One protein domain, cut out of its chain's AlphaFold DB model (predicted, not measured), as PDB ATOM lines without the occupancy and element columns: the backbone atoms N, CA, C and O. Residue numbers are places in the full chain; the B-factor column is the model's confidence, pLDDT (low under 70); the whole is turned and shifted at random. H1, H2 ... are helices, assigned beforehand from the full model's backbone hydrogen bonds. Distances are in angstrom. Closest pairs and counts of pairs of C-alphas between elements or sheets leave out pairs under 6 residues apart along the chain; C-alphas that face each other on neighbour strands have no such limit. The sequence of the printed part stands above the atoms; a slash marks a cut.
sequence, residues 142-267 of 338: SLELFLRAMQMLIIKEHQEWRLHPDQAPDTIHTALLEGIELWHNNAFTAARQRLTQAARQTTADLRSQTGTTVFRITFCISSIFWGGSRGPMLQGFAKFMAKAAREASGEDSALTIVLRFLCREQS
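What this domain is: This is residues 142 to 267 of the 338 residues of the protein "Clr5 domain-containing protein" of Venturia effusa (UniProt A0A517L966). Five helices, H2 to H6, make an up-and-down bundle, each running against the one before it, and the longest helix, H1, crosses the first ends of H4 and H6 at a steep tilt. H2, H4 and H6 form one layer, H3 and H5 a second; H4 packs only loosely between the hairpins H2-H3 and H5-H6. Residues 162 to 168, of which 162 and 163 belong to H1, stick out from the rest. The printed part has 126 residues with six named helices, H1 to H6 in chain order, and no named strand; its class is all helix. It is compact, with a radius of gyration of the C-alphas of 14.0 A and spans of 36 by 35 by 23 A.

How they stand to each other: Begin with H1, residues 142 to 163, whose residues 153 to 161 alone touch residues 214 to 218 of H4, residues 214 to 225. Their closest C-alphas, those of Glu 157 and Phe 215, are 4.5 A apart, and the tilt is steep, 50 degrees, opposite ways. H1 also touches H6, residues 254 to 264, at a steep tilt of 49 degrees; the closest C-alphas, Ala 149 and Ala 254, are 4.4 A apart. Go on to H2, residues 171 to 184, and H3, residues 188 to 207: they form a hairpin at a shallow tilt of 26 degrees, with C-alphas 179 and 191 closest at 4.2 A. Residues 172 to 177 of H2 alone touch H4, with C-alphas 173 and 216 closest at 6.8 A. H3 touches H5, residues 232 to 249, running the same way at a shallow tilt of 13 degrees; C-alphas 207 and 248 are closest at 5.4 A. H5 and H6 form the other hairpin, with C-alphas 242 and 259 closest at 4.8 A. H4 is close to but not clearly touching H3, H5 and H6. H1 is apart from H2, H3 and H5. Every O i to N i+4 pair is within hydrogen-bond range in H1, H2, H3, H5 and H6; in H4 it is 7 of 8.

Where its parts are: Find C-alpha 142 at (122.239, 164.818, 120.133); from there H1 runs 32.0 A to C-alpha 163 at (91.894, 167.708, 129.782). H2 measures 20.1 A, H3 28.3 A, H4 16.7 A and H5 25.4 A. H6 runs 15.8 A and ends at C-alpha 264, at (125.422, 166.802, 130.332).

The domain as a whole: The two C-alphas farthest apart, those of Leu 163 and Asn 186, are 38.0 A apart. The printed part has no cut and no long link. Look for pLDDT under 70 at residues 165 to 169, 209 to 220 and 222 to 231.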
ATOM      1  N   SER A 142     122.706 164.908 118.745       86.75
ATOM      2  CA  SER A 142     122.239 164.818 120.133       86.75
ATOM      3  C   SER A 142     121.338 165.991 120.523       86.75
ATOM      4  O   SER A 142     120.363 165.773 121.242       86.75
ATOM      5  N   LEU A 143     121.659 167.213 120.084       84.69
ATOM      6  CA  LEU A 143     120.833 168.393 120.334       84.69
ATOM      7  C   LEU A 143     119.503 168.302 119.577       84.69
ATOM      8  O   LEU A 143     118.459 168.618 120.137       84.69
ATOM      9  N   GLU A 144     119.508 167.837 118.332       82.75
ATOM     10  CA  GLU A 144     118.278 167.672 117.556       82.75
ATOM     11  C   GLU A 144     117.342 166.626 118.179       82.75
ATOM     12  O   GLU A 144     116.154 166.890 118.376       82.75
ATOM     13  N   LEU A 145     117.880 165.457 118.551       85.69
ATOM     14  CA  LEU A 145     117.125 164.416 119.250       85.69
ATOM     15  C   LEU A 145     116.522 164.953 120.554       85.69
ATOM     16  O   LEU A 145     115.362 164.684 120.873       85.69
ATOM     17  N   PHE A 146     117.299 165.750 121.282       87.62
ATOM     18  CA  PHE A 146     116.856 166.427 122.486       87.62
ATOM     19  C   PHE A 146     115.702 167.407 122.231       87.62
ATOM     20  O   PHE A 146     114.694 167.349 122.935       87.62
ATOM     21  N   LEU A 147     115.812 168.278 121.225       81.44
ATOM     22  CA  LEU A 147     114.769 169.254 120.896       81.44
ATOM     23  C   LEU A 147     113.470 168.557 120.467       81.44
ATOM     24  O   LEU A 147     112.395 168.932 120.930       81.44
ATOM     25  N   ARG A 148     113.553 167.484 119.670       81.00
ATOM     26  CA  ARG A 148     112.377 166.667 119.313       81.00
ATOM     27  C   ARG A 148     111.732 166.033 120.547       81.00
ATOM     28  O   ARG A 148     110.513 166.068 120.693       81.00
ATOM     29  N   ALA A 149     112.539 165.484 121.455       85.06
ATOM     30  CA  ALA A 149     112.046 164.913 122.704       85.06
ATOM     31  C   ALA A 149     111.378 165.970 123.602       85.06
ATOM     32  O   ALA A 149     110.287 165.727 124.115       85.06
ATOM     33  N   MET A 150     111.973 167.161 123.726       82.12
ATOM     34  CA  MET A 150     111.368 168.305 124.420       82.12
ATOM     35  C   MET A 150     110.015 168.675 123.818       82.12
ATOM     36  O   MET A 150     109.042 168.822 124.552       82.12
ATOM     37  N   GLN A 151     109.936 168.784 122.492       80.62
ATOM     38  CA  GLN A 151     108.698 169.131 121.801       80.62
ATOM     39  C   GLN A 151     107.589 168.107 122.074       80.62
ATOM     40  O   GLN A 151     106.452 168.495 122.332       80.62
ATOM     41  N   MET A 152     107.913 166.810 122.083       81.38
ATOM     42  CA  MET A 152     106.945 165.769 122.445       81.38
ATOM     43  C   MET A 152     106.432 165.919 123.882       81.38
ATOM     44  O   MET A 152     105.236 165.752 124.115       81.38
ATOM     45  N   LEU A 153     107.311 166.248 124.839       82.88
ATOM     46  CA  LEU A 153     106.894 166.493 126.224       82.88
ATOM     47  C   LEU A 153     105.976 167.714 126.317       82.88
ATOM     48  O   LEU A 153     104.919 167.626 126.926       82.88
ATOM     49  N   ILE A 154     106.326 168.815 125.655       76.75
ATOM     50  CA  ILE A 154     105.515 170.038 125.657       76.75
ATOM     51  C   ILE A 154     104.124 169.793 125.053       76.75
ATOM     52  O   ILE A 154     103.114 170.194 125.624       76.75
ATOM     53  N   ILE A 155     104.050 169.088 123.920       78.25
ATOM     54  CA  ILE A 155     102.766 168.737 123.296       78.25
ATOM     55  C   ILE A 155     101.919 167.892 124.251       78.25
ATOM     56  O   ILE A 155     100.721 168.143 124.391       78.25
ATOM     57  N   LYS A 156     102.527 166.900 124.914       81.69
ATOM     58  CA  LYS A 156     101.807 166.026 125.842       81.69
ATOM     59  C   LYS A 156     101.351 166.772 127.101       81.69
ATOM     60  O   LYS A 156     100.211 166.599 127.514       81.69
ATOM     61  N   GLU A 157     102.186 167.644 127.661       79.75
ATOM     62  CA  GLU A 157     101.808 168.553 128.750       79.75
ATOM     63  C   GLU A 157     100.589 169.400 128.378       79.75
ATOM     64  O   GLU A 157      99.626 169.476 129.138       79.75
ATOM     65  N   HIS A 158     100.598 169.995 127.186       74.44
ATOM     66  CA  HIS A 158      99.495 170.826 126.712       74.44
ATOM     67  C   HIS A 158      98.193 170.034 126.545       74.44
ATOM     68  O   HIS A 158      97.110 170.522 126.872       74.44
ATOM     69  N   GLN A 159      98.282 168.797 126.053       79.50
ATOM     70  CA  GLN A 159      97.128 167.899 125.950       79.50
ATOM     71  C   GLN A 159      96.536 167.583 127.326       79.50
ATOM     72  O   GLN A 159      95.323 167.658 127.497       79.50
ATOM     73  N   GLU A 160      97.374 167.267 128.309       77.19
ATOM     74  CA  GLU A 160      96.929 166.974 129.675       77.19
ATOM     75  C   GLU A 160      96.318 168.194 130.358       77.19
ATOM     76  O   GLU A 160      95.270 168.081 130.994       77.19
ATOM     77  N   TRP A 161      96.931 169.365 130.181       74.69
ATOM     78  CA  TRP A 161      96.424 170.616 130.734       74.69
ATOM     79  C   TRP A 161      95.022 170.938 130.204       74.69
ATOM     80  O   TRP A 161      94.132 171.293 130.971       74.69
ATOM     81  N   ARG A 162      94.784 170.724 128.902       75.81
ATOM     82  CA  ARG A 162      93.451 170.883 128.294       75.81
ATOM     83  C   ARG A 162      92.407 169.923 128.859       75.81
ATOM     84  O   ARG A 162      91.235 170.281 128.914       75.81
ATOM     85  N   LEU A 163      92.807 168.710 129.229       81.62
ATOM     86  CA  LEU A 163      91.894 167.708 129.782       81.62
ATOM     87  C   LEU A 163      91.565 167.976 131.256       81.62
ATOM     88  O   LEU A 163      90.483 167.607 131.714       81.62
ATOM     89  N   HIS A 164      92.477 168.612 131.996       78.88
ATOM     90  CA  HIS A 164      92.372 168.794 133.444       78.88
ATOM     91  C   HIS A 164      92.806 170.200 133.911       78.88
ATOM     92  O   HIS A 164      93.727 170.309 134.724       78.88
ATOM     93  N   PRO A 165      92.144 171.281 133.455       67.44
ATOM     94  CA  PRO A 165      92.557 172.656 133.757       67.44
ATOM     95  C   PRO A 165      92.467 173.015 135.252       67.44
ATOM     96  O   PRO A 165      93.230 173.854 135.726       67.44
ATOM     97  N   ASP A 166      91.584 172.347 136.003       66.19
ATOM     98  CA  ASP A 166      91.309 172.636 137.420       66.19
ATOM     99  C   ASP A 166      92.114 171.776 138.408       66.19
ATOM    100  O   ASP A 166      91.849 171.791 139.615       66.19
ATOM    101  N   GLN A 167      93.095 170.992 137.943       67.00
ATOM    102  CA  GLN A 167      93.968 170.286 138.879       67.00
ATOM    103  C   GLN A 167      94.828 171.299 139.640       67.00
ATOM    104  O   GLN A 167      95.739 171.916 139.089       67.00
ATOM    105  N   ALA A 168      94.529 171.452 140.933       55.69
ATOM    106  CA  ALA A 168      95.351 172.210 141.866       55.69
ATOM    107  C   ALA A 168      96.828 171.786 141.751       55.69
ATOM    108  O   ALA A 168      97.090 170.605 141.483       55.69
ATOM    109  N   PRO A 169      97.787 172.713 141.972       60.41
ATOM    110  CA  PRO A 169      99.204 172.377 141.977       60.41
ATOM    111  C   PRO A 169      99.413 171.177 142.891       60.41
ATOM    112  O   PRO A 169      99.060 171.192 144.072       60.41
ATOM    113  N   ASP A 170      99.914 170.100 142.306       72.62
ATOM    114  CA  ASP A 170      99.961 168.826 142.985       72.62
ATOM    115  C   ASP A 170     101.033 168.831 144.088       72.62
ATOM    116  O   ASP A 170     101.828 169.766 144.267       72.62
ATOM    117  N   THR A 171     101.049 167.760 144.877       80.19
ATOM    118  CA  THR A 171     102.010 167.637 145.980       80.19
ATOM    119  C   THR A 171     103.469 167.659 145.504       80.19
ATOM    120  O   THR A 171     104.328 168.121 146.255       80.19
ATOM    121  N   ILE A 172     103.746 167.238 144.259       81.06
ATOM    122  CA  ILE A 172     105.083 167.282 143.648       81.06
ATOM    123  C   ILE A 172     105.487 168.726 143.367       81.06
ATOM    124  O   ILE A 172     106.556 169.155 143.805       81.06
ATOM    125  N   HIS A 173     104.632 169.483 142.679       78.62
ATOM    126  CA  HIS A 173     104.854 170.889 142.358       78.62
ATOM    127  C   HIS A 173     105.122 171.710 143.622       78.62
ATOM    128  O   HIS A 173     106.113 172.439 143.704       78.62
ATOM    129  N   THR A 174     104.277 171.533 144.639       83.62
ATOM    130  CA  THR A 174     104.415 172.228 145.925       83.62
ATOM    131  C   THR A 174     105.740 171.878 146.605       83.62
ATOM    132  O   THR A 174     106.492 172.771 146.991       83.62
ATOM    133  N   ALA A 175     106.095 170.590 146.675       85.94
ATOM    134  CA  ALA A 175     107.349 170.152 147.283       85.94
ATOM    135  C   ALA A 175     108.599 170.655 146.529       85.94
ATOM    136  O   ALA A 175     109.629 170.913 147.154       85.94
ATOM    137  N   LEU A 176     108.533 170.813 145.203       82.81
ATOM    138  CA  LEU A 176     109.632 171.376 144.411       82.81
ATOM    139  C   LEU A 176     109.829 172.859 144.679       82.81
ATOM    140  O   LEU A 176     110.959 173.272 144.942       82.81
ATOM    141  N   LEU A 177     108.749 173.641 144.629       82.25
ATOM    142  CA  LEU A 177     108.805 175.078 144.888       82.25
ATOM    143  C   LEU A 177     109.328 175.363 146.295       82.25
ATOM    144  O   LEU A 177     110.304 176.097 146.436       82.25
ATOM    145  N   GLU A 178     108.768 174.698 147.309       87.88
ATOM    146  CA  GLU A 178     109.252 174.794 148.690       87.88
ATOM    147  C   GLU A 178     110.728 174.382 148.789       87.88
ATOM    148  O   GLU A 178     111.525 175.034 149.459       87.88
ATOM    149  N   GLY A 179     111.122 173.304 148.105       86.06
ATOM    150  CA  GLY A 179     112.503 172.834 148.088       86.06
ATOM    151  C   GLY A 179     113.486 173.855 147.508       86.06
ATOM    152  O   GLY A 179     114.576 174.037 148.055       86.06
ATOM    153  N   ILE A 180     113.107 174.537 146.425       81.25
ATOM    154  CA  ILE A 180     113.910 175.580 145.772       81.25
ATOM    155  C   ILE A 180     113.966 176.845 146.628       81.25
ATOM    156  O   ILE A 180     115.038 177.424 146.801       81.25
ATOM    157  N   GLU A 181     112.843 177.259 147.202       83.62
ATOM    158  CA  GLU A 181     112.780 178.411 148.098       83.62
ATOM    159  C   GLU A 181     113.649 178.195 149.344       83.62
ATOM    160  O   GLU A 181     114.512 179.017 149.661       83.62
ATOM    161  N   LEU A 182     113.512 177.040 150.003       87.25
ATOM    162  CA  LEU A 182     114.357 176.647 151.132       87.25
ATOM    163  C   LEU A 182     115.839 176.631 150.746       87.25
ATOM    164  O   LEU A 182     116.689 177.001 151.555       87.25
ATOM    165  N   TRP A 183     116.164 176.223 149.519       82.62
ATOM    166  CA  TRP A 183     117.537 176.248 149.024       82.62
ATOM    167  C   TRP A 183     118.076 177.678 148.909       82.62
ATOM    168  O   TRP A 183     119.174 177.946 149.401       82.62
ATOM    169  N   HIS A 184     117.313 178.600 148.314       80.38
ATOM    170  CA  HIS A 184     117.696 180.012 148.218       80.38
ATOM    171  C   HIS A 184     117.850 180.671 149.594       80.38
ATOM    172  O   HIS A 184     118.753 181.481 149.795       80.38
ATOM    173  N   ASN A 185     117.050 180.240 150.568       85.31
ATOM    174  CA  ASN A 185     117.120 180.694 151.955       85.31
ATOM    175  C   ASN A 185     118.198 179.971 152.792       85.31
ATOM    176  O   ASN A 185     118.212 180.083 154.016       85.31
ATOM    177  N   ASN A 186     119.117 179.231 152.157       85.62
ATOM    178  CA  ASN A 186     120.194 178.462 152.796       85.62
ATOM    179  C   ASN A 186     119.724 177.364 153.782       85.62
ATOM    180  O   ASN A 186     120.524 176.825 154.551       85.62
ATOM    181  N   ALA A 187     118.452 176.959 153.743       89.94
ATOM    182  CA  ALA A 187     117.886 175.875 154.546       89.94
ATOM    183  C   ALA A 187     118.135 174.499 153.890       89.94
ATOM    184  O   ALA A 187     117.215 173.724 153.625       89.94
ATOM    185  N   PHE A 188     119.406 174.180 153.619       84.62
ATOM    186  CA  PHE A 188     119.810 173.076 152.734       84.62
ATOM    187  C   PHE A 188     119.277 171.693 153.133       84.62
ATOM    188  O   PHE A 188     118.929 170.892 152.265       84.62
ATOM    189  N   THR A 189     119.195 171.392 154.432       87.31
ATOM    190  CA  THR A 189     118.673 170.103 154.915       87.31
ATOM    191  C   THR A 189     117.185 169.955 154.601       87.31
ATOM    192  O   THR A 189     116.775 168.922 154.071       87.31
ATOM    193  N   ALA A 190     116.393 170.996 154.867       91.56
ATOM    194  CA  ALA A 190     114.962 171.011 154.582       91.56
ATOM    195  C   ALA A 190     114.703 171.014 153.065       91.56
ATOM    196  O   ALA A 190     113.894 170.227 152.576       91.56
ATOM    197  N   ALA A 191     115.474 171.807 152.311       86.25
ATOM    198  CA  ALA A 191     115.449 171.810 150.851       86.25
ATOM    199  C   ALA A 191     115.680 170.403 150.281       86.25
ATOM    200  O   ALA A 191     114.894 169.906 149.477       86.25
ATOM    201  N   ARG A 192     116.721 169.704 150.755       84.25
ATOM    202  CA  ARG A 192     117.026 168.332 150.330       84.25
ATOM    203  C   ARG A 192     115.879 167.369 150.631       84.25
ATOM    204  O   ARG A 192     115.594 166.510 149.797       84.25
ATOM    205  N   GLN A 193     115.246 167.477 151.798       89.06
ATOM    206  CA  GLN A 193     114.109 166.630 152.165       89.06
ATOM    207  C   GLN A 193     112.929 166.841 151.212       89.06
ATOM    208  O   GLN A 193     112.436 165.864 150.646       89.06
ATOM    209  N   ARG A 194     112.543 168.098 150.968       90.88
ATOM    210  CA  ARG A 194     111.438 168.453 150.065       90.88
ATOM    211  C   ARG A 194     111.697 168.025 148.624       90.88
ATOM    212  O   ARG A 194     110.860 167.362 148.019       90.88
ATOM    213  N   LEU A 195     112.904 168.258 148.117       83.62
ATOM    214  CA  LEU A 195     113.283 167.813 146.774       83.62
ATOM    215  C   LEU A 195     113.331 166.288 146.663       83.62
ATOM    216  O   LEU A 195     112.905 165.737 145.655       83.62
ATOM    217  N   THR A 196     113.785 165.582 147.704       83.38
ATOM    218  CA  THR A 196     113.752 164.108 147.734       83.38
ATOM    219  C   THR A 196     112.317 163.584 147.732       83.38
ATOM    220  O   THR A 196     112.033 162.591 147.062       83.38
ATOM    221  N   GLN A 197     111.410 164.231 148.467       87.88
ATOM    222  CA  GLN A 197     109.988 163.893 148.468       87.88
ATOM    223  C   GLN A 197     109.390 164.048 147.066       87.88
ATOM    224  O   GLN A 197     108.826 163.081 146.556       87.88
ATOM    225  N   ALA A 198     109.604 165.197 146.419       84.81
ATOM    226  CA  ALA A 198     109.161 165.434 145.047       84.81
ATOM    227  C   ALA A 198     109.713 164.380 144.070       84.81
ATOM    228  O   ALA A 198     108.975 163.833 143.251       84.81
ATOM    229  N   ALA A 199     110.995 164.029 144.197       81.50
ATOM    230  CA  ALA A 199     111.636 163.013 143.362       81.50
ATOM    231  C   ALA A 199     111.024 161.612 143.555       81.50
ATOM    232  O   ALA A 199     110.838 160.866 142.590       81.50
ATOM    233  N   ARG A 200     110.697 161.240 144.800       83.50
ATOM    234  CA  ARG A 200     110.052 159.955 145.119       83.50
ATOM    235  C   ARG A 200     108.634 159.891 144.575       83.50
ATOM    236  O   ARG A 200     108.279 158.885 143.975       83.50
ATOM    237  N   GLN A 201     107.863 160.955 144.766       84.50
ATOM    238  CA  GLN A 201     106.505 161.058 144.240       84.50
ATOM    239  C   GLN A 201     106.515 161.017 142.709       84.50
ATOM    240  O   GLN A 201     105.805 160.210 142.129       84.50
ATOM    241  N   THR A 202     107.425 161.748 142.058       80.75
ATOM    242  CA  THR A 202     107.565 161.688 140.593       80.75
ATOM    243  C   THR A 202     107.929 160.282 140.115       80.75
ATOM    244  O   THR A 202     107.383 159.799 139.131       80.75
ATOM    245  N   THR A 203     108.829 159.585 140.818       81.88
ATOM    246  CA  THR A 203     109.160 158.184 140.504       81.88
ATOM    247  C   THR A 203     107.954 157.255 140.680       81.88
ATOM    248  O   THR A 203     107.772 156.339 139.881       81.88
ATOM    249  N   ALA A 204     107.146 157.460 141.724       84.50
ATOM    250  CA  ALA A 204     105.934 156.679 141.953       84.50
ATOM    251  C   ALA A 204     104.922 156.902 140.822       84.50
ATOM    252  O   ALA A 204     104.429 155.928 140.259       84.50
ATOM    253  N   ASP A 205     104.716 158.157 140.422       81.19
ATOM    254  CA  ASP A 205     103.816 158.521 139.329       81.19
ATOM    255  C   ASP A 205     104.295 157.981 137.979       81.19
ATOM    256  O   ASP A 205     103.494 157.507 137.177       81.19
ATOM    257  N   LEU A 206     105.608 158.014 137.729       79.50
ATOM    258  CA  LEU A 206     106.229 157.434 136.537       79.50
ATOM    259  C   LEU A 206     106.011 155.920 136.437       79.50
ATOM    260  O   LEU A 206     105.907 155.380 135.338       79.50
ATOM    261  N   ARG A 207     105.962 155.227 137.577       83.00
ATOM    262  CA  ARG A 207     105.722 153.777 137.644       83.00
ATOM    263  C   ARG A 207     104.241 153.428 137.629       83.00
ATOM    264  O   ARG A 207     103.878 152.340 137.185       83.00
ATOM    265  N   SER A 208     103.388 154.317 138.131       77.88
ATOM    266  CA  SER A 208     101.948 154.147 138.045       77.88
ATOM    267  C   SER A 208     101.531 154.299 136.582       77.88
ATOM    268  O   SER A 208     101.669 155.362 135.986       77.88
ATOM    269  N   GLN A 209     101.019 153.231 135.975       67.81
ATOM    270  CA  GLN A 209     100.531 153.243 134.587       67.81
ATOM    271  C   GLN A 209      99.324 154.181 134.378       67.81
ATOM    272  O   GLN A 209      98.821 154.301 133.265       67.81
ATOM    273  N   THR A 210      98.865 154.867 135.426       63.59
ATOM    274  CA  THR A 210      97.723 155.789 135.474       63.59
ATOM    275  C   THR A 210      97.950 157.115 134.737       63.59
ATOM    276  O   THR A 210      97.289 158.098 135.042       63.59
ATOM    277  N   GLY A 211      98.847 157.145 133.748       62.09
ATOM    278  CA  GLY A 211      99.161 158.344 132.979       62.09
ATOM    279  C   GLY A 211      99.900 159.357 133.842       62.09
ATOM    280  O   GLY A 211      99.304 160.276 134.391       62.09
ATOM    281  N   THR A 212     101.216 159.194 133.966       60.06
ATOM    282  CA  THR A 212     102.061 160.238 134.543       60.06
ATOM    283  C   THR A 212     101.815 161.534 133.788       60.06
ATOM    284  O   THR A 212     102.075 161.582 132.579       60.06
ATOM    285  N   THR A 213     101.321 162.556 134.485       66.69
ATOM    286  CA  THR A 213     101.083 163.852 133.867       66.69
ATOM    287  C   THR A 213     102.430 164.478 133.537       66.69
ATOM    288  O   THR A 213     103.197 164.887 134.409       66.69
ATOM    289  N   VAL A 214     102.751 164.506 132.251       64.94
ATOM    290  CA  VAL A 214     103.882 165.224 131.677       64.94
ATOM    291  C   VAL A 214     103.931 166.666 132.149       64.94
ATOM    292  O   VAL A 214     105.034 167.136 132.396       64.94
ATOM    293  N   PHE A 215     102.793 167.304 132.437       64.62
ATOM    294  CA  PHE A 215     102.751 168.612 133.109       64.62
ATOM    295  C   PHE A 215     103.622 168.681 134.382       64.62
ATOM    296  O   PHE A 215     104.418 169.605 134.563       64.62
ATOM    297  N   ARG A 216     103.578 167.652 135.242       69.12
ATOM    298  CA  ARG A 216     104.392 167.581 136.477       69.12
ATOM    299  C   ARG A 216     105.882 167.519 136.165       69.12
ATOM    300  O   ARG A 216     106.727 168.051 136.882       69.12
ATOM    301  N   ILE A 217     106.211 166.860 135.065       67.06
ATOM    302  CA  ILE A 217     107.574 166.549 134.671       67.06
ATOM    303  C   ILE A 217     108.209 167.711 133.916       67.06
ATOM    304  O   ILE A 217     109.368 168.029 134.186       67.06
ATOM    305  N   THR A 218     107.476 168.400 133.042       66.56
ATOM    306  CA  THR A 218     107.960 169.641 132.434       66.56
ATOM    307  C   THR A 218     108.121 170.732 133.486       66.56
ATOM    308  O   THR A 218     109.053 171.534 133.400       66.56
ATOM    309  N   PHE A 219     107.318 170.717 134.555       67.38
ATOM    310  CA  PHE A 219     107.566 171.562 135.717       67.38
ATOM    311  C   PHE A 219     108.863 171.198 136.461       67.38
ATOM    312  O   PHE A 219     109.662 172.084 136.760       67.38
ATOM    313  N   CYS A 220     109.134 169.912 136.717       64.88
ATOM    314  CA  CYS A 220     110.417 169.458 137.278       64.88
ATOM    315  C   CYS A 220     111.605 169.887 136.409       64.88
ATOM    316  O   CYS A 220     112.610 170.387 136.912       64.88
ATOM    317  N   ILE A 221     111.477 169.680 135.097       70.50
ATOM    318  CA  ILE A 221     112.472 170.040 134.093       70.50
ATOM    319  C   ILE A 221     112.693 171.540 134.147       70.50
ATOM    320  O   ILE A 221     113.811 171.944 134.433       70.50
ATOM    321  N   SER A 222     111.639 172.346 133.984       67.19
ATOM    322  CA  SER A 222     111.720 173.803 134.053       67.19
ATOM    323  C   SER A 222     112.348 174.241 135.367       67.19
ATOM    324  O   SER A 222     113.324 174.962 135.294       67.19
ATOM    325  N   SER A 223     111.915 173.732 136.526       65.25
ATOM    326  CA  SER A 223     112.465 173.986 137.873       65.25
ATOM    327  C   SER A 223     113.978 173.763 137.992       65.25
ATOM    328  O   SER A 223     114.675 174.542 138.647       65.25
ATOM    329  N   ILE A 224     114.523 172.758 137.299       64.62
ATOM    330  CA  ILE A 224     115.972 172.536 137.213       64.62
ATOM    331  C   ILE A 224     116.674 173.717 136.511       64.62
ATOM    332  O   ILE A 224     117.830 173.990 136.837       64.62
ATOM    333  N   PHE A 225     115.999 174.458 135.621       63.50
ATOM    334  CA  PHE A 225     116.574 175.607 134.907       63.50
ATOM    335  C   PHE A 225     116.797 176.871 135.722       63.50
ATOM    336  O   PHE A 225     117.681 177.647 135.365       63.50
ATOM    337  N   TRP A 226     116.076 177.079 136.822       60.56
ATOM    338  CA  TRP A 226     115.961 178.406 137.446       60.56
ATOM    339  C   TRP A 226     117.111 178.797 138.369       60.56
ATOM    340  O   TRP A 226     117.200 179.949 138.783       60.56
ATOM    341  N   GLY A 227     118.020 177.879 138.691       57.22
ATOM    342  CA  GLY A 227     119.218 178.235 139.444       57.22
ATOM    343  C   GLY A 227     120.261 178.877 138.530       57.22
ATOM    344  O   GLY A 227     121.041 178.144 137.931       57.22
ATOM    345  N   GLY A 228     120.340 180.214 138.465       49.81
ATOM    346  CA  GLY A 228     121.404 180.950 137.738       49.81
ATOM    347  C   GLY A 228     122.833 180.553 138.155       49.81
ATOM    348  O   GLY A 228     123.801 180.717 137.420       49.81
ATOM    349  N   SER A 229     122.963 179.899 139.312       55.56
ATOM    350  CA  SER A 229     124.099 179.058 139.672       55.56
ATOM    351  C   SER A 229     123.584 177.689 140.110       55.56
ATOM    352  O   SER A 229     123.242 177.491 141.280       55.56
ATOM    353  N   ARG A 230     123.490 176.729 139.185       63.91
ATOM    354  CA  ARG A 230     123.050 175.374 139.536       63.91
ATOM    355  C   ARG A 230     124.104 174.716 140.410       63.91
ATOM    356  O   ARG A 230     125.117 174.204 139.936       63.91
ATOM    357  N   GLY A 231     123.871 174.777 141.717       66.38
ATOM    358  CA  GLY A 231     124.701 174.094 142.691       66.38
ATOM    359  C   GLY A 231     124.706 172.580 142.434       66.38
ATOM    360  O   GLY A 231     123.791 172.058 141.790       66.38
ATOM    361  N   PRO A 232     125.686 171.846 142.990       74.56
ATOM    362  CA  PRO A 232     125.780 170.384 142.880       74.56
ATOM    363  C   PRO A 232     124.473 169.636 143.193       74.56
ATOM    364  O   PRO A 232     124.247 168.537 142.694       74.56
ATOM    365  N   MET A 233     123.595 170.243 143.996       73.06
ATOM    366  CA  MET A 233     122.285 169.704 144.346       73.06
ATOM    367  C   MET A 233     121.341 169.587 143.141       73.06
ATOM    368  O   MET A 233     120.825 168.496 142.914       73.06
ATOM    369  N   LEU A 234     121.153 170.642 142.335       72.81
ATOM    370  CA  LEU A 234     120.249 170.587 141.173       72.81
ATOM    371  C   LEU A 234     120.765 169.610 140.112       72.81
ATOM    372  O   LEU A 234     119.979 168.905 139.485       72.81
ATOM    373  N   GLN A 235     122.088 169.502 139.959       78.25
ATOM    374  CA  GLN A 235     122.691 168.481 139.104       78.25
ATOM    375  C   GLN A 235     122.442 167.066 139.650       78.25
ATOM    376  O   GLN A 235     122.130 166.155 138.885       78.25
ATOM    377  N   GLY A 236     122.559 166.871 140.966       82.12
ATOM    378  CA  GLY A 236     122.223 165.608 141.624       82.12
ATOM    379  C   GLY A 236     120.751 165.234 141.444       82.12
ATOM    380  O   GLY A 236     120.449 164.088 141.116       82.12
ATOM    381  N   PHE A 237     119.850 166.208 141.579       80.75
ATOM    382  CA  PHE A 237     118.422 166.034 141.334       80.75
ATOM    383  C   PHE A 237     118.142 165.668 139.869       80.75
ATOM    384  O   PHE A 237     117.474 164.673 139.613       80.75
ATOM    385  N   ALA A 238     118.731 166.378 138.903       80.12
ATOM    386  CA  ALA A 238     118.595 166.057 137.480       80.12
ATOM    387  C   ALA A 238     119.091 164.637 137.152       80.12
ATOM    388  O   ALA A 238     118.399 163.885 136.467       80.12
ATOM    389  N   LYS A 239     120.251 164.232 137.694       85.62
ATOM    390  CA  LYS A 239     120.795 162.870 137.530       85.62
ATOM    391  C   LYS A 239     119.872 161.811 138.120       85.62
ATOM    392  O   LYS A 239     119.663 160.767 137.504       85.62
ATOM    393  N   PHE A 240     119.321 162.077 139.304       86.50
ATOM    394  CA  PHE A 240     118.335 161.203 139.929       86.50
ATOM    395  C   PHE A 240     117.100 161.052 139.034       86.50
ATOM    396  O   PHE A 240     116.703 159.928 138.735       86.50
ATOM    397  N   MET A 241     116.546 162.166 138.551       83.38
ATOM    398  CA  MET A 241     115.369 162.168 137.684       83.38
ATOM    399  C   MET A 241     115.636 161.427 136.372       83.38
ATOM    400  O   MET A 241     114.809 160.627 135.951       83.38
ATOM    401  N   ALA A 242     116.804 161.626 135.752       87.12
ATOM    402  CA  ALA A 242     117.192 160.912 134.535       87.12
ATOM    403  C   ALA A 242     117.235 159.393 134.754       87.12
ATOM    404  O   ALA A 242     116.767 158.624 133.914       87.12
ATOM    405  N   LYS A 243     117.764 158.950 135.904       89.38
ATOM    406  CA  LYS A 243     117.785 157.532 136.277       89.38
ATOM    407  C   LYS A 243     116.370 156.988 136.499       89.38
ATOM    408  O   LYS A 243     116.060 155.921 135.976       89.38
ATOM    409  N   ALA A 244     115.529 157.714 137.233       85.00
ATOM    410  CA  ALA A 244     114.147 157.315 137.500       85.00
ATOM    411  C   ALA A 244     113.320 157.214 136.207       85.00
ATOM    412  O   ALA A 244     112.629 156.220 135.997       85.00
ATOM    413  N   ALA A 245     113.450 158.198 135.313       86.12
ATOM    414  CA  ALA A 245     112.803 158.197 134.004       86.12
ATOM    415  C   ALA A 245     113.239 157.004 133.150       86.12
ATOM    416  O   ALA A 245     112.396 156.316 132.583       86.12
ATOM    417  N   ARG A 246     114.542 156.697 133.123       90.19
ATOM    418  CA  ARG A 246     115.057 155.520 132.419       90.19
ATOM    419  C   ARG A 246     114.448 154.221 132.941       90.19
ATOM    420  O   ARG A 246     114.070 153.368 132.149       90.19
ATOM    421  N   GLU A 247     114.379 154.060 134.261       88.19
ATOM    422  CA  GLU A 247     113.830 152.852 134.888       88.19
ATOM    423  C   GLU A 247     112.329 152.689 134.633       88.19
ATOM    424  O   GLU A 247     111.861 151.568 134.466       88.19
ATOM    425  N   ALA A 248     111.575 153.788 134.621       84.56
ATOM    426  CA  ALA A 248     110.123 153.742 134.498       84.56
ATOM    427  C   ALA A 248     109.626 153.757 133.045       84.56
ATOM    428  O   ALA A 248     108.638 153.105 132.727       84.56
ATOM    429  N   SER A 249     110.293 154.508 132.170       85.50
ATOM    430  CA  SER A 249     109.829 154.792 130.806       85.50
ATOM    431  C   SER A 249     110.754 154.248 129.714       85.50
ATOM    432  O   SER A 249     110.394 154.299 128.542       85.50
ATOM    433  N   GLY A 250     111.927 153.716 130.071       89.44
ATOM    434  CA  GLY A 250     112.918 153.193 129.130       89.44
ATOM    435  C   GLY A 250     113.971 154.219 128.696       89.44
ATOM    436  O   GLY A 250     113.850 155.423 128.945       89.44
ATOM    437  N   GLU A 251     115.037 153.728 128.055       92.62
ATOM    438  CA  GLU A 251     116.185 154.540 127.607       92.62
ATOM    439  C   GLU A 251     115.785 155.558 126.529       92.62
ATOM    440  O   GLU A 251     116.212 156.710 126.584       92.62
ATOM    441  N   ASP A 252     114.907 155.149 125.611       91.62
ATOM    442  CA  ASP A 252     114.511 155.934 124.436       91.62
ATOM    443  C   ASP A 252     113.278 156.814 124.679       91.62
ATOM    444  O   ASP A 252     112.753 157.443 123.759       91.62
ATOM    445  N   SER A 253     112.788 156.880 125.921       89.31
ATOM    446  CA  SER A 253     111.669 157.763 126.239       89.31
ATOM    447  C   SER A 253     112.080 159.227 126.081       89.31
ATOM    448  O   SER A 253     113.190 159.624 126.450       89.31
ATOM    449  N   ALA A 254     111.155 160.059 125.591       88.00
ATOM    450  CA  ALA A 254     111.375 161.497 125.436       88.00
ATOM    451  C   ALA A 254     111.894 162.137 126.735       88.00
ATOM    452  O   ALA A 254     112.825 162.938 126.732       88.00
ATOM    453  N   LEU A 255     111.338 161.707 127.868       85.25
ATOM    454  CA  LEU A 255     111.742 162.176 129.181       85.25
ATOM    455  C   LEU A 255     113.184 161.800 129.534       85.25
ATOM    456  O   LEU A 255     113.954 162.647 129.995       85.25
ATOM    457  N   THR A 256     113.558 160.540 129.323       88.38
ATOM    458  CA  THR A 256     114.914 160.057 129.599       88.38
ATOM    459  C   THR A 256     115.934 160.809 128.753       88.38
ATOM    460  O   THR A 256     116.952 161.261 129.283       88.38
ATOM    461  N   ILE A 257     115.640 160.997 127.462       89.75
ATOM    462  CA  ILE A 257     116.475 161.749 126.520       89.75
ATOM    463  C   ILE A 257     116.684 163.177 127.027       89.75
ATOM    464  O   ILE A 257     117.829 163.619 127.160       89.75
ATOM    465  N   VAL A 258     115.594 163.868 127.372       86.88
ATOM    466  CA  VAL A 258     115.628 165.242 127.881       86.88
ATOM    467  C   VAL A 258     116.462 165.345 129.148       86.88
ATOM    468  O   VAL A 258     117.434 166.095 129.190       86.88
ATOM    469  N   LEU A 259     116.154 164.553 130.172       86.12
ATOM    470  CA  LEU A 259     116.849 164.636 131.455       86.12
ATOM    471  C   LEU A 259     118.327 164.249 131.344       86.12
ATOM    472  O   LEU A 259     119.171 164.877 131.987       86.12
ATOM    473  N   ARG A 260     118.677 163.261 130.509       89.44
ATOM    474  CA  ARG A 260     120.081 162.917 130.229       89.44
ATOM    475  C   ARG A 260     120.821 164.057 129.550       89.44
ATOM    476  O   ARG A 260     121.960 164.328 129.929       89.44
ATOM    477  N   PHE A 261     120.211 164.660 128.532       87.25
ATOM    478  CA  PHE A 261     120.828 165.761 127.809       87.25
ATOM    479  C   PHE A 261     121.087 166.918 128.764       87.25
ATOM    480  O   PHE A 261     122.225 167.352 128.885       87.25
ATOM    481  N   LEU A 262     120.092 167.283 129.576       81.94
ATOM    482  CA  LEU A 262     120.247 168.302 130.610       81.94
ATOM    483  C   LEU A 262     121.299 167.933 131.649       81.94
ATOM    484  O   LEU A 262     122.011 168.798 132.129       81.94
ATOM    485  N   CYS A 263     121.489 166.665 132.005       84.19
ATOM    486  CA  CYS A 263     122.579 166.306 132.916       84.19
ATOM    487  C   CYS A 263     123.980 166.619 132.361       84.19
ATOM    488  O   CYS A 263     124.909 166.783 133.159       84.19
ATOM    489  N   ARG A 264     124.138 166.649 131.032       85.50
ATOM    490  CA  ARG A 264     125.422 166.802 130.332       85.50
ATOM    491  C   ARG A 264     125.629 168.220 129.820       85.50
ATOM    492  O   ARG A 264     126.665 168.814 130.091       85.50
ATOM    493  N   GLU A 265     124.638 168.729 129.105       84.12
ATOM    494  CA  GLU A 265     124.672 169.997 128.401       84.12
ATOM    495  C   GLU A 265     123.875 171.042 129.180       84.12
ATOM    496  O   GLU A 265     122.711 170.845 129.530       84.12
ATOM    497  N   GLN A 266     124.552 172.133 129.513       76.75
ATOM    498  CA  GLN A 266     124.062 173.159 130.432       76.75
ATOM    499  C   GLN A 266     124.406 174.572 129.960       76.75
ATOM    500  O   GLN A 266     124.219 175.529 130.715       76.75
ATOM    501  N   SER A 267     124.917 174.724 128.738       83.50
ATOM    502  CA  SER A 267     125.200 176.029 128.150       83.50
ATOM    503  C   SER A 267     123.953 176.911 128.122       83.50
ATOM    504  O   SER A 267     122.827 176.437 127.956       83.50
TER     505      SER A 267